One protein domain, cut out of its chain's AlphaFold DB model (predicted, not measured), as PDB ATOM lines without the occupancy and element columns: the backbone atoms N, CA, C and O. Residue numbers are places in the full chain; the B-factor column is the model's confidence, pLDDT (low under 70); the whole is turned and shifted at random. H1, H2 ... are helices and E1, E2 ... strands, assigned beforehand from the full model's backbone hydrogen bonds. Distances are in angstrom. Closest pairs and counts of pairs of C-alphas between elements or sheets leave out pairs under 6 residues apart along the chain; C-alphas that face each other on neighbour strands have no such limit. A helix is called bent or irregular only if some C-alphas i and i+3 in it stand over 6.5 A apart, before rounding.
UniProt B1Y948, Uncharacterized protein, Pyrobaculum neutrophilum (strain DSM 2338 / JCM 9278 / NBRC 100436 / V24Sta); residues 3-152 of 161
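This is residues 3 to 152 of the 161 residues of an uncharacterized protein of Pyrobaculum neutrophilum (strain DSM 2338 / JCM 9278 / NBRC 100436 / V24Sta) (UniProt B1Y948). An eight-stranded sheet curls round like part of a barrel until its edge strands E1 and E2 come together, with helices outside it at two opposite ends: H1 and H2 over E3, E4 and E5, and H3 and H5 beyond E7 and E8. H4 and the long link after it lie at the same end as H5. You have 150 printed residues, with five named helices and eight named strands in the order E1 E2 E3 H1 E4 H2 E5 E6 E7 H3 E8 H4 H5; the class is mixed, helices and strands. The mixed sheet runs E1 E8 E7 E6 E5 E4 E3 E2. The whole is compact, with a radius of gyration of the C-alphas of 15.3 A and spans of 46 by 31 by 24 A.

Begin at E1, residues 3 to 5, antiparallel to E8, residues 116 to 120; N 5 and O 117 are within hydrogen-bond range at 2.8 A. From E8 on, neighbours are parallel: E7, residues 97 to 100, with N 118 and O 98 at 2.7 A; E6, residues 83 to 88, with N 99 and O 87 at 2.7 A; E5, residues 70 to 74, with N 84 and O 71 at 2.8 A; E4, residues 48 to 51, with N 51 and O 72 at 2.8 A; E3, residues 28 to 32, with N 50 and O 30 at 2.8 A; and E2, residues 16 to 18, with N 29 and O 16 at 2.7 A. The closest C-alphas of E1 and E2, those of Tyr 3 and Gln 16, are 4.8 A apart. This is a folded sheet, bent back on itself: E1 and E8 face E6, E5, E4, E3 and E2, with E7 as the hinge. H1, residues 36 to 45, is over E4 and E3 at a height of 9.2 A over the sheet. H2, residues 56 to 65, is over E5 and E4 at 9.7 A and touches H1, with the C-alphas of Leu 39 and Ala 62 closest at 7.2 A. H3, residues 103 to 108, is over E7 and touches H5, residues 146 to 151, where the C-alphas of Leu 106 and Val 147 are closest at 6.7 A. H5 and H4, residues 126 to 133, each only graze the sheet. E3, H1, E4; E4, H2, E5; and E7, H3, E8 are strand-helix-strand units, parallel neighbours joined through a helix, with right-handed crossovers. In the five helices every O i to N i+4 pair is within hydrogen-bond range.

Find C-alpha 3 at (-49.983, -26.301, -11.714), where E1 begins. H1 starts at C-alpha 36, (-55.182, -38.930, 8.096), and runs 14.5 A; H2 runs 14.4 A and E6 16.4 A. H5 ends at C-alpha 151, (-40.664, -16.736, -18.906).

The farthest C-alphas, those of Arg 37 and Asp 140, are 47.5 A apart. The printed part has no cut, and H4 to H5 is the long link. Look for pLDDT under 70 at residues 7 to 14, 135 to 138 and 142.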
ATOM      1  N   TYR A   3     -50.346 -25.466 -10.563       81.38
ATOM      2  CA  TYR A   3     -49.983 -26.301 -11.714       81.38
ATOM      3  C   TYR A   3     -48.549 -26.805 -11.617       81.38
ATOM      4  O   TYR A   3     -47.678 -26.058 -11.180       81.38
ATOM      5  N   ILE A   4     -48.306 -28.051 -12.038       80.31
ATOM      6  CA  ILE A   4     -46.961 -28.634 -12.121       80.31
ATOM      7  C   ILE A   4     -46.499 -28.665 -13.577       80.31
ATOM      8  O   ILE A   4     -47.152 -29.259 -14.429       80.31
ATOM      9  N   TYR A   5     -45.317 -28.112 -13.826       79.75
ATOM     10  CA  TYR A   5     -44.635 -28.090 -15.114       79.75
ATOM     11  C   TYR A   5     -43.287 -28.791 -14.995       79.75
ATOM     12  O   TYR A   5     -42.527 -28.537 -14.066       79.75
ATOM     13  N   SER A   6     -42.958 -29.655 -15.947       75.94
ATOM     14  CA  SER A   6     -41.605 -30.196 -16.116       75.94
ATOM     15  C   SER A   6     -41.324 -30.359 -17.600       75.94
ATOM     16  O   SER A   6     -42.279 -30.466 -18.365       75.94
ATOM     17  N   GLU A   7     -40.057 -30.477 -17.996       68.06
ATOM     18  CA  GLU A   7     -39.668 -30.752 -19.392       68.06
ATOM     19  C   GLU A   7     -40.411 -31.933 -20.020       68.06
ATOM     20  O   GLU A   7     -40.660 -31.952 -21.220       68.06
ATOM     21  N   ARG A   8     -40.791 -32.928 -19.208       61.94
ATOM     22  CA  ARG A   8     -41.508 -34.120 -19.680       61.94
ATOM     23  C   ARG A   8     -42.994 -33.874 -19.947       61.94
ATOM     24  O   ARG A   8     -43.637 -34.751 -20.510       61.94
ATOM     25  N   TYR A   9     -43.542 -32.742 -19.496       55.50
ATOM     26  CA  TYR A   9     -44.986 -32.491 -19.435       55.50
ATOM     27  C   TYR A   9     -45.462 -31.281 -20.245       55.50
ATOM     28  O   TYR A   9     -46.634 -30.941 -20.171       55.50
ATOM     29  N   ILE A  10     -44.587 -30.619 -21.006       53.94
ATOM     30  CA  ILE A  10     -44.928 -29.337 -21.650       53.94
ATOM     31  C   ILE A  10     -45.895 -29.508 -22.843       53.94
ATOM     32  O   ILE A  10     -46.588 -28.559 -23.189       53.94
ATOM     33  N   ASP A  11     -46.043 -30.729 -23.370       50.03
ATOM     34  CA  ASP A  11     -46.925 -31.049 -24.508       50.03
ATOM     35  C   ASP A  11     -48.038 -32.069 -24.163       50.03
ATOM     36  O   ASP A  11     -48.560 -32.755 -25.041       50.03
ATOM     37  N   VAL A  12     -48.389 -32.229 -22.879       48.44
ATOM     38  CA  VAL A  12     -49.402 -33.198 -22.407       48.44
ATOM     39  C   VAL A  12     -50.309 -32.601 -21.333       48.44
ATOM     40  O   VAL A  12     -49.986 -31.589 -20.724       48.44
ATOM     41  N   ASP A  13     -51.435 -33.270 -21.074       59.50
ATOM     42  CA  ASP A  13     -52.332 -32.996 -19.950       59.50
ATOM     43  C   ASP A  13     -51.562 -32.768 -18.628       59.50
ATOM     44  O   ASP A  13     -51.005 -33.696 -18.034       59.50
ATOM     45  N   LEU A  14     -51.532 -31.514 -18.167       67.44
ATOM     46  CA  LEU A  14     -50.726 -31.071 -17.028       67.44
ATOM     47  C   LEU A  14     -51.354 -31.465 -15.680       67.44
ATOM     48  O   LEU A  14     -52.545 -31.215 -15.460       67.44
ATOM     49  N   PRO A  15     -50.571 -31.998 -14.722       78.81
ATOM     50  CA  PRO A  15     -51.077 -32.269 -13.385       78.81
ATOM     51  C   PRO A  15     -51.408 -30.992 -12.607       78.81
ATOM     52  O   PRO A  15     -50.647 -30.018 -12.593       78.81
ATOM     53  N   GLN A  16     -52.514 -31.040 -11.871       85.69
ATOM     54  CA  GLN A  16     -53.010 -29.926 -11.068       85.69
ATOM     55  C   GLN A  16     -52.965 -30.274  -9.581       85.69
ATOM     56  O   GLN A  16     -53.622 -31.215  -9.147       85.69
ATOM     57  N   ILE A  17     -52.265 -29.487  -8.766       87.94
ATOM     58  CA  ILE A  17     -52.313 -29.612  -7.306       87.94
ATOM     59  C   ILE A  17     -53.506 -28.813  -6.760       87.94
ATOM     60  O   ILE A  17     -53.636 -27.606  -7.002       87.94
ATOM     61  N   THR A  18     -54.373 -29.463  -5.976       88.81
ATOM     62  CA  THR A  18     -55.529 -28.809  -5.329       88.81
ATOM     63  C   THR A  18     -55.725 -29.252  -3.884       88.81
ATOM     64  O   THR A  18     -55.501 -30.422  -3.590       88.81
ATOM     65  N   PRO A  19     -56.169 -28.367  -2.972       89.19
ATOM     66  CA  PRO A  19     -56.486 -28.730  -1.590       89.19
ATOM     67  C   PRO A  19     -57.807 -29.513  -1.520       89.19
ATOM     68  O   PRO A  19     -58.831 -28.996  -1.086       89.19
ATOM     69  N   THR A  20     -57.783 -30.757  -1.993       90.25
ATOM     70  CA  THR A  20     -58.903 -31.700  -1.949       90.25
ATOM     71  C   THR A  20     -58.440 -33.034  -1.381       90.25
ATOM     72  O   THR A  20     -57.308 -33.456  -1.611       90.25
ATOM     73  N   CYS A  21     -59.335 -33.718  -0.675       90.38
ATOM     74  CA  CYS A  21     -59.143 -35.104  -0.245       90.38
ATOM     75  C   CYS A  21     -59.679 -36.097  -1.281       90.38
ATOM     76  O   CYS A  21     -59.304 -37.266  -1.284       90.38
ATOM     77  N   GLU A  22     -60.559 -35.638  -2.169       89.75
ATOM     78  CA  GLU A  22     -61.221 -36.462  -3.171       89.75
ATOM     79  C   GLU A  22     -61.025 -35.825  -4.547       89.75
ATOM     80  O   GLU A  22     -61.815 -34.973  -4.959       89.75
ATOM     81  N   PRO A  23     -59.934 -36.171  -5.247       85.56
ATOM     82  CA  PRO A  23     -59.681 -35.629  -6.571       85.56
ATOM     83  C   PRO A  23     -60.775 -36.106  -7.546       85.56
ATOM     84  O   PRO A  23     -61.084 -37.303  -7.567       85.56
ATOM     85  N   PRO A  24     -61.368 -35.197  -8.343       83.81
ATOM     86  CA  PRO A  24     -62.434 -35.539  -9.287       83.81
ATOM     87  C   PRO A  24     -61.916 -36.229 -10.562       83.81
ATOM     88  O   PRO A  24     -62.686 -36.899 -11.242       83.81
ATOM     89  N   ASP A  25     -60.627 -36.076 -10.879       83.00
ATOM     90  CA  ASP A  25     -59.966 -36.588 -12.087       83.00
ATOM     91  C   ASP A  25     -58.547 -37.096 -11.733       83.00
ATOM     92  O   ASP A  25     -57.911 -36.531 -10.834       83.00
ATOM     93  N   PRO A  26     -58.018 -38.136 -12.411       76.19
ATOM     94  CA  PRO A  26     -56.672 -38.675 -12.169       76.19
ATOM     95  C   PRO A  26     -55.504 -37.686 -12.333       76.19
ATOM     96  O   PRO A  26     -54.437 -37.914 -11.761       76.19
ATOM     97  N   ARG A  27     -55.679 -36.609 -13.105       80.31
ATOM     98  CA  ARG A  27     -54.702 -35.524 -13.310       80.31
ATOM     99  C   ARG A  27     -54.637 -34.572 -12.115       80.31
ATOM    100  O   ARG A  27     -53.675 -33.814 -11.980       80.31
ATOM    101  N   VAL A  28     -55.633 -34.614 -11.228       86.00
ATOM    102  CA  VAL A  28     -55.652 -33.812 -10.006       86.00
ATOM    103  C   VAL A  28     -54.852 -34.520  -8.914       86.00
ATOM    104  O   VAL A  28     -55.185 -35.609  -8.443       86.00
ATOM    105  N   ILE A  29     -53.791 -33.856  -8.476       90.88
ATOM    106  CA  ILE A  29     -52.966 -34.245  -7.344       90.88
ATOM    107  C   ILE A  29     -53.549 -33.584  -6.083       90.88
ATOM    108  O   ILE A  29     -53.519 -32.356  -5.951       90.88
ATOM    109  N   PRO A  30     -54.083 -34.362  -5.132       92.31
ATOM    110  CA  PRO A  30     -54.578 -33.827  -3.870       92.31
ATOM    111  C   PRO A  30     -53.430 -33.257  -3.022       92.31
ATOM    112  O   PRO A  30     -52.400 -33.905  -2.838       92.31
ATOM    113  N   LEU A  31     -53.615 -32.046  -2.497       92.19
ATOM    114  CA  LEU A  31     -52.758 -31.379  -1.523       92.19
ATOM    115  C   LEU A  31     -53.312 -31.629  -0.127       92.19
ATOM    116  O   LEU A  31     -54.329 -31.053   0.262       92.19
ATOM    117  N   VAL A  32     -52.615 -32.467   0.624       92.38
ATOM    118  CA  VAL A  32     -53.028 -32.932   1.943       92.38
ATOM    119  C   VAL A  32     -52.095 -32.353   3.002       92.38
ATOM    120  O   VAL A  32     -50.871 -32.346   2.842       92.38
ATOM    121  N   GLY A  33     -52.685 -31.821   4.070       89.31
ATOM    122  CA  GLY A  33     -51.970 -31.379   5.266       89.31
ATOM    123  C   GLY A  33     -51.841 -32.503   6.293       89.31
ATOM    124  O   GLY A  33     -51.701 -33.672   5.946       89.31
ATOM    125  N   ASP A  34     -51.941 -32.146   7.568       88.06
ATOM    126  CA  ASP A  34     -51.848 -33.092   8.680       88.06
ATOM    127  C   ASP A  34     -53.220 -33.742   9.009       88.06
ATOM    128  O   ASP A  34     -53.695 -33.668  10.140       88.06
ATOM    129  N   ASP A  35     -53.882 -34.371   8.024       91.31
ATOM    130  CA  ASP A  35     -55.164 -35.088   8.194       91.31
ATOM    131  C   ASP A  35     -55.114 -36.506   7.595       91.31
ATOM    132  O   ASP A  35     -55.008 -36.702   6.381       91.31
ATOM    133  N   LEU A  36     -55.242 -37.516   8.463       92.31
ATOM    134  CA  LEU A  36     -55.182 -38.930   8.096       92.31
ATOM    135  C   LEU A  36     -56.375 -39.380   7.253       92.31
ATOM    136  O   LEU A  36     -56.204 -40.166   6.321       92.31
ATOM    137  N   ARG A  37     -57.580 -38.886   7.549       93.56
ATOM    138  CA  ARG A  37     -58.773 -39.244   6.771       93.56
ATOM    139  C   ARG A  37     -58.640 -38.700   5.356       93.56
ATOM    140  O   ARG A  37     -58.892 -39.426   4.395       93.56
ATOM    141  N   CYS A  38     -58.166 -37.462   5.246       93.88
ATOM    142  CA  CYS A  38     -57.900 -36.829   3.964       93.88
ATOM    143  C   CYS A  38     -56.819 -37.576   3.169       93.88
ATOM    144  O   CYS A  38     -57.027 -37.885   1.997       93.88
ATOM    145  N   LEU A  39     -55.701 -37.938   3.812       94.31
ATOM    146  CA  LEU A  39     -54.620 -38.698   3.177       94.31
ATOM    147  C   LEU A  39     -55.108 -40.043   2.632       94.31
ATOM    148  O   LEU A  39     -54.795 -40.412   1.500       94.31
ATOM    149  N   TYR A  40     -55.885 -40.767   3.435       94.50
ATOM    150  CA  TYR A  40     -56.429 -42.059   3.046       94.50
ATOM    151  C   TYR A  40     -57.368 -41.941   1.835       94.50
ATOM    152  O   TYR A  40     -57.217 -42.680   0.858       94.50
ATOM    153  N   ALA A  41     -58.298 -40.980   1.859       93.44
ATOM    154  CA  ALA A  41     -59.207 -40.722   0.741       93.44
ATOM    155  C   ALA A  41     -58.449 -40.335  -0.544       93.44
ATOM    156  O   ALA A  41     -58.712 -40.892  -1.616       93.44
ATOM    157  N   ALA A  42     -57.445 -39.465  -0.409       93.50
ATOM    158  CA  ALA A  42     -56.604 -38.992  -1.502       93.50
ATOM    159  C   ALA A  42     -55.844 -40.141  -2.179       93.50
ATOM    160  O   ALA A  42     -55.910 -40.306  -3.400       93.50
ATOM    161  N   LEU A  43     -55.167 -40.983  -1.391       92.88
ATOM    162  CA  LEU A  43     -54.374 -42.104  -1.903       92.88
ATOM    163  C   LEU A  43     -55.232 -43.226  -2.490       92.88
ATOM    164  O   LEU A  43     -54.794 -43.928  -3.407       92.88
ATOM    165  N   ARG A  44     -56.473 -43.390  -2.023       91.69
ATOM    166  CA  ARG A  44     -57.401 -44.361  -2.611       91.69
ATOM    167  C   ARG A  44     -57.764 -43.999  -4.054       91.69
ATOM    168  O   ARG A  44     -57.872 -44.898  -4.883       91.69
ATOM    169  N   LYS A  45     -57.929 -42.707  -4.360       87.88
ATOM    170  CA  LYS A  45     -58.398 -42.224  -5.673       87.88
ATOM    171  C   LYS A  45     -57.287 -41.731  -6.610       87.88
ATOM    172  O   LYS A  45     -57.491 -41.745  -7.817       87.88
ATOM    173  N   SER A  46     -56.115 -41.348  -6.096       87.56
ATOM    174  CA  SER A  46     -55.008 -40.831  -6.915       87.56
ATOM    175  C   SER A  46     -53.749 -41.696  -6.854       87.56
ATOM    176  O   SER A  46     -53.505 -42.433  -5.897       87.56
ATOM    177  N   ARG A  47     -52.934 -41.630  -7.910       88.81
ATOM    178  CA  ARG A  47     -51.593 -42.243  -7.969       88.81
ATOM    179  C   ARG A  47     -50.503 -41.320  -7.428       88.81
ATOM    180  O   ARG A  47     -49.358 -41.745  -7.322       88.81
ATOM    181  N   ALA A  48     -50.845 -40.085  -7.086       91.19
ATOM    182  CA  ALA A  48     -49.917 -39.140  -6.501       91.19
ATOM    183  C   ALA A  48     -50.595 -38.303  -5.413       91.19
ATOM    184  O   ALA A  48     -51.811 -38.135  -5.413       91.19
ATOM    185  N   VAL A  49     -49.806 -37.769  -4.488       93.19
ATOM    186  CA  VAL A  49     -50.281 -36.866  -3.434       93.19
ATOM    187  C   VAL A  49     -49.227 -35.801  -3.163       93.19
ATOM    188  O   VAL A  49     -48.030 -36.089  -3.145       93.19
ATOM    189  N   ALA A  50     -49.660 -34.565  -2.954       92.88
ATOM    190  CA  ALA A  50     -48.813 -33.505  -2.440       92.88
ATOM    191  C   ALA A  50     -49.020 -33.392  -0.930       92.88
ATOM    192  O   ALA A  50     -50.133 -33.169  -0.466       92.88
ATOM    193  N   LEU A  51     -47.952 -33.554  -0.153       92.81
ATOM    194  CA  LEU A  51     -47.990 -33.469   1.302       92.81
ATOM    195  C   LEU A  51     -47.409 -32.139   1.754       92.81
ATOM    196  O   LEU A  51     -46.215 -31.880   1.590       92.81
ATOM    197  N   LYS A  52     -48.249 -31.316   2.376       89.12
ATOM    198  CA  LYS A  52     -47.843 -30.094   3.069       89.12
ATOM    199  C   LYS A  52     -47.763 -30.366   4.566       89.12
ATOM    200  O   LYS A  52     -48.571 -29.864   5.340       89.12
ATOM    201  N   ALA A  53     -46.781 -31.173   4.949       79.12
ATOM    202  CA  ALA A  53     -46.581 -31.610   6.321       79.12
ATOM    203  C   ALA A  53     -45.157 -31.302   6.792       79.12
ATOM    204  O   ALA A  53     -44.184 -31.506   6.066       79.12
ATOM    205  N   ARG A  54     -45.020 -30.844   8.041       77.56
ATOM    206  CA  ARG A  54     -43.702 -30.571   8.652       77.56
ATOM    207  C   ARG A  54     -43.014 -31.835   9.175       77.56
ATOM    208  O   ARG A  54     -41.824 -31.804   9.475       77.56
ATOM    209  N   SER A  55     -43.752 -32.940   9.295       84.06
ATOM    210  CA  SER A  55     -43.266 -34.197   9.865       84.06
ATOM    211  C   SER A  55     -43.051 -35.273   8.804       84.06
ATOM    212  O   SER A  55     -43.901 -35.509   7.947       84.06
ATOM    213  N   ARG A  56     -41.935 -36.007   8.924       87.62
ATOM    214  CA  ARG A  56     -41.629 -37.185   8.094       87.62
ATOM    215  C   ARG A  56     -42.599 -38.348   8.322       87.62
ATOM    216  O   ARG A  56     -42.649 -39.247   7.488       87.62
ATOM    217  N   ILE A  57     -43.370 -38.329   9.413       90.81
ATOM    218  CA  ILE A  57     -44.375 -39.357   9.719       90.81
ATOM    219  C   ILE A  57     -45.411 -39.445   8.596       90.81
ATOM    220  O   ILE A  57     -45.751 -40.542   8.174       90.81
ATOM    221  N   TRP A  58     -45.841 -38.311   8.040       91.44
ATOM    222  CA  TRP A  58     -46.808 -38.286   6.939       91.44
ATOM    223  C   TRP A  58     -46.265 -38.894   5.649       91.44
ATOM    224  O   TRP A  58     -46.996 -39.570   4.934       91.44
ATOM    225  N   LEU A  59     -44.965 -38.719   5.381       90.38
ATOM    226  CA  LEU A  59     -44.302 -39.392   4.263       90.38
ATOM    227  C   LEU A  59     -44.261 -40.905   4.476       90.38
ATOM    228  O   LEU A  59     -44.548 -41.654   3.547       90.38
ATOM    229  N   ALA A  60     -43.901 -41.354   5.683       91.25
ATOM    230  CA  ALA A  60     -43.887 -42.776   6.012       91.25
ATOM    231  C   ALA A  60     -45.290 -43.374   5.866       91.25
ATOM    232  O   ALA A  60     -45.469 -44.348   5.149       91.25
ATOM    233  N   LEU A  61     -46.297 -42.719   6.440       93.38
ATOM    234  CA  LEU A  61     -47.683 -43.163   6.393       93.38
ATOM    235  C   LEU A  61     -48.234 -43.226   4.967       93.38
ATOM    236  O   LEU A  61     -48.874 -44.206   4.604       93.38
ATOM    237  N   ALA A  62     -47.948 -42.225   4.132       92.88
ATOM    238  CA  ALA A  62     -48.352 -42.253   2.730       92.88
ATOM    239  C   ALA A  62     -47.729 -43.438   1.973       92.88
ATOM    240  O   ALA A  62     -48.406 -44.069   1.163       92.88
ATOM    241  N   ARG A  63     -46.467 -43.775   2.271       92.44
ATOM    242  CA  ARG A  63     -45.783 -44.933   1.679       92.44
ATOM    243  C   ARG A  63     -46.333 -46.263   2.175       92.44
ATOM    244  O   ARG A  63     -46.435 -47.177   1.371       92.44
ATOM    245  N   GLU A  64     -46.700 -46.365   3.448       93.88
ATOM    246  CA  GLU A  64     -47.358 -47.563   3.986       93.88
ATOM    247  C   GLU A  64     -48.743 -47.765   3.356       93.88
ATOM    248  O   GLU A  64     -49.096 -48.866   2.947       93.88
ATOM    249  N   LEU A  65     -49.523 -46.686   3.221       93.38
ATOM    250  CA  LEU A  65     -50.863 -46.744   2.632       93.38
ATOM    251  C   LEU A  65     -50.838 -47.036   1.128       93.38
ATOM    252  O   LEU A  65     -51.741 -47.703   0.618       93.38
ATOM    253  N   LYS A  66     -49.846 -46.508   0.399       93.38
ATOM    254  CA  LYS A  66     -49.700 -46.720  -1.045       93.38
ATOM    255  C   LYS A  66     -48.229 -46.629  -1.479       93.38
ATOM    256  O   LYS A  66     -47.774 -45.551  -1.870       93.38
ATOM    257  N   PRO A  67     -47.496 -47.755  -1.480       90.75
ATOM    258  CA  PRO A  67     -46.058 -47.780  -1.759       90.75
ATOM    259  C   PRO A  67     -45.657 -47.199  -3.115       90.75
ATOM    260  O   PRO A  67     -44.597 -46.586  -3.212       90.75
ATOM    261  N   ASP A  68     -46.520 -47.335  -4.125       91.06
ATOM    262  CA  ASP A  68     -46.259 -46.900  -5.503       91.06
ATOM    263  C   ASP A  68     -46.674 -45.446  -5.789       91.06
ATOM    264  O   ASP A  68     -46.500 -44.957  -6.905       91.06
ATOM    265  N   ALA A  69     -47.257 -44.735  -4.816       91.31
ATOM    266  CA  ALA A  69     -47.753 -43.379  -5.045       91.31
ATOM    267  C   ALA A  69     -46.610 -42.371  -5.208       91.31
ATOM    268  O   ALA A  69     -45.696 -42.349  -4.396       91.31
ATOM    269  N   VAL A  70     -46.660 -41.472  -6.190       91.75
ATOM    270  CA  VAL A  70     -45.697 -40.357  -6.246       91.75
ATOM    271  C   VAL A  70     -46.028 -39.351  -5.144       91.75
ATOM    272  O   VAL A  70     -47.162 -38.881  -5.053       91.75
ATOM    273  N   ILE A  71     -45.054 -39.007  -4.301       92.62
ATOM    274  CA  ILE A  71     -45.268 -38.109  -3.164       92.62
ATOM    275  C   ILE A  71     -44.511 -36.804  -3.387       92.62
ATOM    276  O   ILE A  71     -43.282 -36.777  -3.337       92.62
ATOM    277  N   TYR A  72     -45.240 -35.708  -3.572       91.69
ATOM    278  CA  TYR A  72     -44.672 -34.364  -3.636       91.69
ATOM    279  C   TYR A  72     -44.555 -33.797  -2.221       91.69
ATOM    280  O   TYR A  72     -45.553 -33.433  -1.602       91.69
ATOM    281  N   ALA A  73     -43.344 -33.758  -1.674       90.88
ATOM    282  CA  ALA A  73     -43.096 -33.379  -0.289       90.88
ATOM    283  C   ALA A  73     -42.787 -31.881  -0.174       90.88
ATOM    284  O   ALA A  73     -41.696 -31.426  -0.521       90.88
ATOM    285  N   TRP A  74     -43.738 -31.105   0.338       87.81
ATOM    286  CA  TRP A  74     -43.578 -29.665   0.494       87.81
ATOM    287  C   TRP A  74     -42.790 -29.328   1.758       87.81
ATOM    288  O   TRP A  74     -43.177 -29.702   2.862       87.81
ATOM    289  N   GLY A  75     -41.697 -28.575   1.611       74.81
ATOM    290  CA  GLY A  75     -40.924 -28.086   2.760       74.81
ATOM    291  C   GLY A  75     -40.078 -29.155   3.458       74.81
ATOM    292  O   GLY A  75     -39.478 -28.875   4.494       74.81
ATOM    293  N   LEU A  76     -39.982 -30.357   2.883       79.62
ATOM    294  CA  LEU A  76     -39.100 -31.424   3.349       79.62
ATOM    295  C   LEU A  76     -38.022 -31.685   2.286       79.62
ATOM    296  O   LEU A  76     -38.348 -32.169   1.202       79.62
ATOM    297  N   PRO A  77     -36.733 -31.401   2.566       76.94
ATOM    298  CA  PRO A  77     -35.642 -31.596   1.613       76.94
ATOM    299  C   PRO A  77     -35.235 -33.075   1.548       76.94
ATOM    300  O   PRO A  77     -34.145 -33.455   1.968       76.94
ATOM    301  N   ILE A  78     -36.141 -33.936   1.089       81.75
ATOM    302  CA  ILE A  78     -35.942 -35.386   1.052       81.75
ATOM    303  C   ILE A  78     -36.205 -35.875  -0.363       81.75
ATOM    304  O   ILE A  78     -37.321 -35.773  -0.863       81.75
ATOM    305  N   ARG A  79     -35.179 -36.468  -0.976       82.06
ATOM    306  CA  ARG A  79     -35.285 -37.167  -2.256       82.06
ATOM    307  C   ARG A  79     -35.000 -38.644  -2.017       82.06
ATOM    308  O   ARG A  79     -33.861 -39.022  -1.755       82.06
ATOM    309  N   ARG A  80     -36.042 -39.478  -2.032       84.19
ATOM    310  CA  ARG A  80     -35.911 -40.928  -1.815       84.19
ATOM    311  C   ARG A  80     -37.030 -41.682  -2.521       84.19
ATOM    312  O   ARG A  80     -38.192 -41.517  -2.164       84.19
ATOM    313  N   GLY A  81     -36.672 -42.556  -3.460       86.06
ATOM    314  CA  GLY A  81     -37.642 -43.349  -4.217       86.06
ATOM    315  C   GLY A  81     -38.626 -42.462  -4.984       86.06
ATOM    316  O   GLY A  81     -38.215 -41.611  -5.763       86.06
ATOM    317  N   ASN A  82     -39.913 -42.645  -4.710       87.50
ATOM    318  CA  ASN A  82     -41.057 -41.910  -5.257       87.50
ATOM    319  C   ASN A  82     -41.342 -40.554  -4.579       87.50
ATOM    320  O   ASN A  82     -42.363 -39.931  -4.871       87.50
ATOM    321  N   VAL A  83     -40.471 -40.093  -3.675       89.62
ATOM    322  CA  VAL A  83     -40.615 -38.798  -2.998       89.62
ATOM    323  C   VAL A  83     -39.867 -37.706  -3.765       89.62
ATOM    324  O   VAL A  83     -38.639 -37.755  -3.884       89.62
ATOM    325  N   ILE A  84     -40.615 -36.707  -4.234       89.62
ATOM    326  CA  ILE A  84     -40.131 -35.543  -4.980       89.62
ATOM    327  C   ILE A  84     -40.246 -34.306  -4.078       89.62
ATOM    328  O   ILE A  84     -41.360 -33.942  -3.696       89.62
ATOM    329  N   PRO A  85     -39.137 -33.643  -3.709       90.06
ATOM    330  CA  PRO A  85     -39.206 -32.451  -2.877       90.06
ATOM    331  C   PRO A  85     -39.756 -31.253  -3.663       90.06
ATOM    332  O   PRO A  85     -39.393 -31.037  -4.822       90.06
ATOM    333  N   VAL A  86     -40.602 -30.462  -3.001       91.00
ATOM    334  CA  VAL A  86     -41.088 -29.165  -3.488       91.00
ATOM    335  C   VAL A  86     -40.492 -28.058  -2.617       91.00
ATOM    336  O   VAL A  86     -40.789 -27.953  -1.419       91.00
ATOM    337  N   TYR A  87     -39.639 -27.239  -3.225       90.19
ATOM    338  CA  TYR A  87     -38.914 -26.142  -2.591       90.19
ATOM    339  C   TYR A  87     -39.563 -24.785  -2.877       90.19
ATOM    340  O   TYR A  87     -40.176 -24.614  -3.926       90.19
ATOM    341  N   PRO A  88     -39.403 -23.781  -2.003       89.00
ATOM    342  CA  PRO A  88     -39.707 -22.400  -2.362       89.00
ATOM    343  C   PRO A  88     -38.793 -21.918  -3.499       89.00
ATOM    344  O   PRO A  88     -37.574 -22.081  -3.425       89.00
ATOM    345  N   GLY A  89     -39.366 -21.282  -4.524       85.94
ATOM    346  CA  GLY A  89     -38.633 -20.747  -5.680       85.94
ATOM    347  C   GLY A  89     -37.531 -19.753  -5.308       85.94
ATOM    348  O   GLY A  89     -36.466 -19.752  -5.914       85.94
ATOM    349  N   GLY A  90     -37.748 -18.952  -4.260       83.44
ATOM    350  CA  GLY A  90     -36.814 -17.905  -3.836       83.44
ATOM    351  C   GLY A  90     -35.506 -18.381  -3.191       83.44
ATOM    352  O   GLY A  90     -34.637 -17.549  -2.954       83.44
ATOM    353  N   GLU A  91     -35.347 -19.673  -2.887       85.12
ATOM    354  CA  GLU A  91     -34.231 -20.158  -2.057       85.12
ATOM    355  C   GLU A  91     -33.264 -21.127  -2.746       85.12
ATOM    356  O   GLU A  91     -32.305 -21.511  -2.094       85.12
ATOM    357  N   TYR A  92     -33.521 -21.546  -3.995       86.75
ATOM    358  CA  TYR A  92     -32.783 -22.578  -4.758       86.75
ATOM    359  C   TYR A  92     -31.937 -23.573  -3.927       86.75
ATOM    360  O   TYR A  92     -30.832 -23.280  -3.473       86.75
ATOM    361  N   ARG A  93     -32.411 -24.816  -3.807       86.69
ATOM    362  CA  ARG A  93     -31.812 -25.857  -2.953       86.69
ATOM    363  C   ARG A  93     -31.278 -27.074  -3.728       86.69
ATOM    364  O   ARG A  93     -31.051 -28.121  -3.127       86.69
ATOM    365  N   GLY A  94     -31.063 -26.943  -5.040       86.19
ATOM    366  CA  GLY A  94     -30.597 -28.022  -5.925       86.19
ATOM    367  C   GLY A  94     -31.709 -28.665  -6.775       86.19
ATOM    368  O   GLY A  94     -32.773 -28.070  -6.942       86.19
ATOM    369  N   PRO A  95     -31.503 -29.874  -7.323       84.44
ATOM    370  CA  PRO A  95     -32.507 -30.542  -8.153       84.44
ATOM    371  C   PRO A  95     -33.786 -30.878  -7.367       84.44
ATOM    372  O   PRO A  95     -33.750 -31.620  -6.379       84.44
ATOM    373  N   GLY A  96     -34.918 -30.337  -7.810       86.62
ATOM    374  CA  GLY A  96     -36.244 -30.570  -7.238       86.62
ATOM    375  C   GLY A  96     -37.333 -29.837  -8.013       86.62
ATOM    376  O   GLY A  96     -37.049 -29.160  -9.005       86.62
ATOM    377  N   LEU A  97     -38.572 -29.939  -7.531       90.50
ATOM    378  CA  LEU A  97     -39.648 -29.061  -7.977       90.50
ATOM    379  C   LEU A  97     -39.635 -27.763  -7.175       90.50
ATOM    380  O   LEU A  97     -39.357 -27.773  -5.976       90.50
ATOM    381  N   TYR A  98     -39.991 -26.656  -7.814       91.50
ATOM    382  CA  TYR A  98     -39.993 -25.344  -7.174       91.50
ATOM    383  C   TYR A  98     -41.368 -24.699  -7.196       91.50
ATOM    384  O   TYR A  98     -41.885 -24.394  -8.264       91.50
ATOM    385  N   TYR A  99     -41.943 -24.454  -6.021       91.31
ATOM    386  CA  TYR A  99     -43.143 -23.646  -5.872       91.31
ATOM    387  C   TYR A  99     -42.822 -22.166  -6.042       91.31
ATOM    388  O   TYR A  99     -42.057 -21.590  -5.267       91.31
ATOM    389  N   VAL A 100     -43.429 -21.570  -7.059       90.94
ATOM    390  CA  VAL A 100     -43.157 -20.216  -7.516       90.94
ATOM    391  C   VAL A 100     -44.444 -19.406  -7.438       90.94
ATOM    392  O   VAL A 100     -45.467 -19.765  -8.023       90.94
ATOM    393  N   ARG A 101     -44.371 -18.282  -6.730       89.44
ATOM    394  CA  ARG A 101     -45.478 -17.343  -6.500       89.44
ATOM    395  C   ARG A 101     -45.370 -16.069  -7.321       89.44
ATOM    396  O   ARG A 101     -46.227 -15.207  -7.226       89.44
ATOM    397  N   SER A 102     -44.280 -15.872  -8.051       87.19
ATOM    398  CA  SER A 102     -44.111 -14.666  -8.856       87.19
ATOM    399  C   SER A 102     -43.148 -14.892 -10.006       87.19
ATOM    400  O   SER A 102     -42.257 -15.741  -9.940       87.19
ATOM    401  N   ARG A 103     -43.244 -14.038 -11.027       85.62
ATOM    402  CA  ARG A 103     -42.271 -14.014 -12.125       85.62
ATOM    403  C   ARG A 103     -40.845 -13.727 -11.637       85.62
ATOM    404  O   ARG A 103     -39.893 -14.191 -12.250       85.62
ATOM    405  N   ARG A 104     -40.670 -13.006 -10.521       88.81
ATOM    406  CA  ARG A 104     -39.347 -12.775  -9.911       88.81
ATOM    407  C   ARG A 104     -38.750 -14.064  -9.347       88.81
ATOM    408  O   ARG A 104     -37.576 -14.327  -9.581       88.81
ATOM    409  N   GLU A 105     -39.548 -14.856  -8.632       90.88
ATOM    410  CA  GLU A 105     -39.127 -16.178  -8.146       90.88
ATOM    411  C   GLU A 105     -38.835 -17.124  -9.323       90.88
ATOM    412  O   GLU A 105     -37.853 -17.855  -9.274       90.88
ATOM    413  N   LEU A 106     -39.611 -17.048 -10.411       89.19
ATOM    414  CA  LEU A 106     -39.358 -17.826 -11.626       89.19
ATOM    415  C   LEU A 106     -38.017 -17.456 -12.277       89.19
ATOM    416  O   LEU A 106     -37.206 -18.329 -12.565       89.19
ATOM    417  N   LYS A 107     -37.740 -16.154 -12.439       89.69
ATOM    418  CA  LYS A 107     -36.467 -15.642 -12.981       89.69
ATOM    419  C   LYS A 107     -35.252 -16.082 -12.165       89.69
ATOM    420  O   LYS A 107     -34.189 -16.289 -12.733       89.69
ATOM    421  N   ALA A 108     -35.393 -16.245 -10.850       91.69
ATOM    422  CA  ALA A 108     -34.300 -16.711  -9.995       91.69
ATOM    423  C   ALA A 108     -33.870 -18.162 -10.293       91.69
ATOM    424  O   ALA A 108     -32.752 -18.556  -9.950       91.69
ATOM    425  N   LEU A 109     -34.742 -18.941 -10.942       90.88
ATOM    426  CA  LEU A 109     -34.495 -20.325 -11.342       90.88
ATOM    427  C   LEU A 109     -33.934 -20.453 -12.767       90.88
ATOM    428  O   LEU A 109     -33.624 -21.563 -13.186       90.88
ATOM    429  N   LEU A 110     -33.775 -19.348 -13.502       90.25
ATOM    430  CA  LEU A 110     -33.261 -19.368 -14.871       90.25
ATOM    431  C   LEU A 110     -31.843 -19.961 -14.921       90.25
ATOM    432  O   LEU A 110     -30.975 -19.578 -14.129       90.25
ATOM    433  N   GLY A 111     -31.616 -20.910 -15.835       87.19
ATOM    434  CA  GLY A 111     -30.335 -21.608 -15.985       87.19
ATOM    435  C   GLY A 111     -29.958 -22.505 -14.799       87.19
ATOM    436  O   GLY A 111     -28.810 -22.946 -14.693       87.19
ATOM    437  N   ARG A 112     -30.886 -22.762 -13.865       90.00
ATOM    438  CA  ARG A 112     -30.677 -23.681 -12.740       90.00
ATOM    439  C   ARG A 112     -31.142 -25.083 -13.114       90.00
ATOM    440  O   ARG A 112     -32.173 -25.265 -13.748       90.00
ATOM    441  N   ALA A 113     -30.422 -26.091 -12.627       87.75
ATOM    442  CA  ALA A 113     -30.843 -27.480 -12.755       87.75
ATOM    443  C   ALA A 113     -32.018 -27.765 -11.804       87.75
ATOM    444  O   ALA A 113     -31.824 -27.991 -10.607       87.75
ATOM    445  N   ILE A 114     -33.235 -27.742 -12.343       88.69
ATOM    446  CA  ILE A 114     -34.471 -28.061 -11.625       88.69
ATOM    447  C   ILE A 114     -35.182 -29.240 -12.294       88.69
ATOM    448  O   ILE A 114     -35.019 -29.471 -13.487       88.69
ATOM    449  N   ASP A 115     -35.988 -29.987 -11.537       85.88
ATOM    450  CA  ASP A 115     -36.819 -31.055 -12.113       85.88
ATOM    451  C   ASP A 115     -38.143 -30.505 -12.673       85.88
ATOM    452  O   ASP A 115     -38.822 -31.190 -13.434       85.88
ATOM    453  N   GLY A 116     -38.537 -29.288 -12.280       87.88
ATOM    454  CA  GLY A 116     -39.780 -28.656 -12.708       87.88
ATOM    455  C   GLY A 116     -40.242 -27.511 -11.803       87.88
ATOM    456  O   GLY A 116     -39.636 -27.201 -10.775       87.88
ATOM    457  N   VAL A 117     -41.347 -26.886 -12.191       89.12
ATOM    458  CA  VAL A 117     -41.917 -25.689 -11.570       89.12
ATOM    459  C   VAL A 117     -43.352 -25.964 -11.145       89.12
ATOM    460  O   VAL A 117     -44.126 -26.583 -11.863       89.12
ATOM    461  N   VAL A 118     -43.718 -25.479  -9.968       90.06
ATOM    462  CA  VAL A 118     -45.059 -25.542  -9.408       90.06
ATOM    463  C   VAL A 118     -45.579 -24.103  -9.317       90.06
ATOM    464  O   VAL A 118     -45.198 -23.368  -8.409       90.06
ATOM    465  N   LEU A 119     -46.393 -23.663 -10.276       87.88
ATOM    466  CA  LEU A 119     -46.880 -22.279 -10.327       87.88
ATOM    467  C   LEU A 119     -48.116 -22.093  -9.452       87.88
ATOM    468  O   LEU A 119     -49.094 -22.838  -9.569       87.88
ATOM    469  N   ASP A 120     -48.106 -21.049  -8.628       86.88
ATOM    470  CA  ASP A 120     -49.324 -20.540  -8.008       86.88
ATOM    471  C   ASP A 120     -50.168 -19.782  -9.036       86.88
ATOM    472  O   ASP A 120     -49.936 -18.603  -9.279       86.88
ATOM    473  N   ALA A 121     -51.169 -20.434  -9.630       80.25
ATOM    474  CA  ALA A 121     -51.988 -19.807 -10.669       80.25
ATOM    475  C   ALA A 121     -52.676 -18.512 -10.201       80.25
ATOM    476  O   ALA A 121     -52.954 -17.650 -11.023       80.25
ATOM    477  N   GLY A 122     -52.942 -18.359  -8.896       82.88
ATOM    478  CA  GLY A 122     -53.569 -17.150  -8.356       82.88
ATOM    479  C   GLY A 122     -52.639 -15.935  -8.308       82.88
ATOM    480  O   GLY A 122     -53.114 -14.818  -8.137       82.88
ATOM    481  N   ALA A 123     -51.329 -16.143  -8.443       83.19
ATOM    482  CA  ALA A 123     -50.320 -15.091  -8.380       83.19
ATOM    483  C   ALA A 123     -49.732 -14.725  -9.756       83.19
ATOM    484  O   ALA A 123     -48.845 -13.874  -9.848       83.19
ATOM    485  N   PHE A 124     -50.208 -15.375 -10.819       81.19
ATOM    486  CA  PHE A 124     -49.811 -15.123 -12.201       81.19
ATOM    487  C   PHE A 124     -50.983 -14.548 -12.994       81.19
ATOM    488  O   PHE A 124     -52.143 -14.704 -12.620       81.19
ATOM    489  N   ASP A 125     -50.661 -13.864 -14.092       80.56
ATOM    490  CA  ASP A 125     -51.663 -13.325 -15.004       80.56
ATOM    491  C   ASP A 125     -52.575 -14.460 -15.534       80.56
ATOM    492  O   ASP A 125     -52.057 -15.460 -16.046       80.56
ATOM    493  N   PRO A 126     -53.912 -14.354 -15.407       79.56
ATOM    494  CA  PRO A 126     -54.823 -15.421 -15.819       79.56
ATOM    495  C   PRO A 126     -54.741 -15.761 -17.308       79.56
ATOM    496  O   PRO A 126     -54.882 -16.931 -17.667       79.56
ATOM    497  N   HIS A 127     -54.485 -14.768 -18.164       80.25
ATOM    498  CA  HIS A 127     -54.326 -14.984 -19.597       80.25
ATOM    499  C   HIS A 127     -53.041 -15.764 -19.881       80.25
ATOM    500  O   HIS A 127     -53.059 -16.737 -20.626       80.25
ATOM    501  N   LEU A 128     -51.937 -15.416 -19.218       76.81
ATOM    502  CA  LEU A 128     -50.697 -16.186 -19.295       76.81
ATOM    503  C   LEU A 128     -50.903 -17.640 -18.845       76.81
ATOM    504  O   LEU A 128     -50.467 -18.560 -19.534       76.81
ATOM    505  N   VAL A 129     -51.582 -17.861 -17.714       77.38
ATOM    506  CA  VAL A 129     -51.894 -19.214 -17.221       77.38
ATOM    507  C   VAL A 129     -52.713 -19.990 -18.253       77.38
ATOM    508  O   VAL A 129     -52.406 -21.148 -18.526       77.38
ATOM    509  N   GLU A 130     -53.712 -19.360 -18.868       78.00
ATOM    510  CA  GLU A 130     -54.526 -19.974 -19.916       78.00
ATOM    511  C   GLU A 130     -53.693 -20.359 -21.150       78.00
ATOM    512  O   GLU A 130     -53.815 -21.479 -21.646       78.00
ATOM    513  N   GLN A 131     -52.814 -19.471 -21.620       76.56
ATOM    514  CA  GLN A 131     -51.934 -19.732 -22.766       76.56
ATOM    515  C   GLN A 131     -50.954 -20.873 -22.477       76.56
ATOM    516  O   GLN A 131     -50.761 -21.751 -23.319       76.56
ATOM    517  N   ILE A 132     -50.382 -20.905 -21.267       74.75
ATOM    518  CA  ILE A 132     -49.534 -22.004 -20.798       74.75
ATOM    519  C   ILE A 132     -50.320 -23.323 -20.802       74.75
ATOM    520  O   ILE A 132     -49.845 -24.317 -21.342       74.75
ATOM    521  N   VAL A 133     -51.528 -23.341 -20.227       73.75
ATOM    522  CA  VAL A 133     -52.372 -24.546 -20.144       73.75
ATOM    523  C   VAL A 133     -52.791 -25.050 -21.527       73.75
ATOM    524  O   VAL A 133     -52.894 -26.256 -21.729       73.75
ATOM    525  N   LYS A 134     -52.996 -24.150 -22.496       73.69
ATOM    526  CA  LYS A 134     -53.319 -24.498 -23.888       73.69
ATOM    527  C   LYS A 134     -52.099 -24.895 -24.731       73.69
ATOM    528  O   LYS A 134     -52.268 -25.169 -25.916       73.69
ATOM    529  N   GLY A 135     -50.887 -24.890 -24.165       68.69
ATOM    530  CA  GLY A 135     -49.651 -25.152 -24.913       68.69
ATOM    531  C   GLY A 135     -49.349 -24.092 -25.980       68.69
ATOM    532  O   GLY A 135     -48.633 -24.353 -26.942       68.69
ATOM    533  N   ALA A 136     -49.917 -22.893 -25.844       68.50
ATOM    534  CA  ALA A 136     -49.830 -21.820 -26.833       68.50
ATOM    535  C   ALA A 136     -48.638 -20.872 -26.598       68.50
ATOM    536  O   ALA A 136     -48.451 -19.901 -27.333       68.50
ATOM    537  N   VAL A 137     -47.806 -21.155 -25.593       67.19
ATOM    538  CA  VAL A 137     -46.600 -20.377 -25.298       67.19
ATOM    539  C   VAL A 137     -45.515 -20.704 -26.316       67.19
ATOM    540  O   VAL A 137     -45.078 -21.848 -26.433       67.19
ATOM    541  N   ARG A 138     -45.067 -19.682 -27.046       64.88
ATOM    542  CA  ARG A 138     -43.982 -19.784 -28.026       64.88
ATOM    543  C   ARG A 138     -42.751 -19.039 -27.527       64.88
ATOM    544  O   ARG A 138     -42.861 -17.963 -26.949       64.88
ATOM    545  N   CYS A 139     -41.586 -19.615 -27.792       70.50
ATOM    546  CA  CYS A 139     -40.291 -19.011 -27.517       70.50
ATOM    547  C   CYS A 139     -39.443 -19.003 -28.781       70.50
ATOM    548  O   CYS A 139     -39.369 -20.023 -29.468       70.50
ATOM    549  N   ASP A 140     -38.725 -17.908 -29.021       70.50
ATOM    550  CA  ASP A 140     -37.695 -17.819 -30.064       70.50
ATOM    551  C   ASP A 140     -36.400 -18.520 -29.613       70.50
ATOM    552  O   ASP A 140     -35.342 -17.910 -29.459       70.50
ATOM    553  N   CYS A 141     -36.477 -19.824 -29.355       71.94
ATOM    554  CA  CYS A 141     -35.331 -20.639 -28.965       71.94
ATOM    555  C   CYS A 141     -35.418 -22.035 -29.588       71.94
ATOM    556  O   CYS A 141     -36.480 -22.648 -29.665       71.94
ATOM    557  N   ALA A 142     -34.270 -22.571 -30.006       67.38
ATOM    558  CA  ALA A 142     -34.203 -23.913 -30.584       67.38
ATOM    559  C   ALA A 142     -34.433 -25.019 -29.535       67.38
ATOM    560  O   ALA A 142     -34.948 -26.088 -29.862       67.38
ATOM    561  N   ARG A 143     -34.032 -24.773 -28.279       73.00
ATOM    562  CA  ARG A 143     -34.239 -25.640 -27.109       73.00
ATOM    563  C   ARG A 143     -34.320 -24.767 -25.853       73.00
ATOM    564  O   ARG A 143     -33.277 -24.457 -25.292       73.00
ATOM    565  N   CYS A 144     -35.525 -24.356 -25.457       77.56
ATOM    566  CA  CYS A 144     -35.732 -23.723 -24.152       77.56
ATOM    567  C   CYS A 144     -36.024 -24.761 -23.080       77.56
ATOM    568  O   CYS A 144     -36.779 -25.709 -23.336       77.56
ATOM    569  N   ASP A 145     -35.510 -24.508 -21.884       82.06
ATOM    570  CA  ASP A 145     -35.946 -25.184 -20.673       82.06
ATOM    571  C   ASP A 145     -37.338 -24.697 -20.198       82.06
ATOM    572  O   ASP A 145     -37.941 -23.770 -20.744       82.06
ATOM    573  N   VAL A 146     -37.894 -25.352 -19.181       83.12
ATOM    574  CA  VAL A 146     -39.220 -25.090 -18.621       83.12
ATOM    575  C   VAL A 146     -39.305 -23.688 -18.025       83.12
ATOM    576  O   VAL A 146     -40.352 -23.054 -18.115       83.12
ATOM    577  N   VAL A 147     -38.225 -23.182 -17.431       86.81
ATOM    578  CA  VAL A 147     -38.199 -21.844 -16.834       86.81
ATOM    579  C   VAL A 147     -38.186 -20.798 -17.937       86.81
ATOM    580  O   VAL A 147     -38.972 -19.858 -17.881       86.81
ATOM    581  N   GLU A 148     -37.352 -20.985 -18.957       85.62
ATOM    582  CA  GLU A 148     -37.298 -20.162 -20.160       85.62
ATOM    583  C   GLU A 148     -38.660 -20.129 -20.846       85.62
ATOM    584  O   GLU A 148     -39.189 -19.044 -21.070       85.62
ATOM    585  N   LYS A 149     -39.297 -21.287 -21.058       80.81
ATOM    586  CA  LYS A 149     -40.647 -21.373 -21.637       80.81
ATOM    587  C   LYS A 149     -41.683 -20.603 -20.839       80.81
ATOM    588  O   LYS A 149     -42.434 -19.822 -21.408       80.81
ATOM    589  N   LEU A 150     -41.702 -20.774 -19.520       81.19
ATOM    590  CA  LEU A 150     -42.631 -20.056 -18.644       81.19
ATOM    591  C   LEU A 150     -42.309 -18.553 -18.519       81.19
ATOM    592  O   LEU A 150     -43.155 -17.780 -18.068       81.19
ATOM    593  N   LEU A 151     -41.093 -18.135 -18.883       82.69
ATOM    594  CA  LEU A 151     -40.664 -16.736 -18.906       82.69
ATOM    595  C   LEU A 151     -40.805 -16.072 -20.272       82.69
ATOM    596  O   LEU A 151     -40.769 -14.838 -20.302       82.69
ATOM    597  N   CYS A 152     -40.949 -16.839 -21.351       76.69
ATOM    598  CA  CYS A 152     -41.136 -16.303 -22.688       76.69
ATOM    599  C   CYS A 152     -42.382 -15.428 -22.766       76.69
ATOM    600  O   CYS A 152     -43.414 -15.683 -22.142       76.69
TER     601      CYS A 152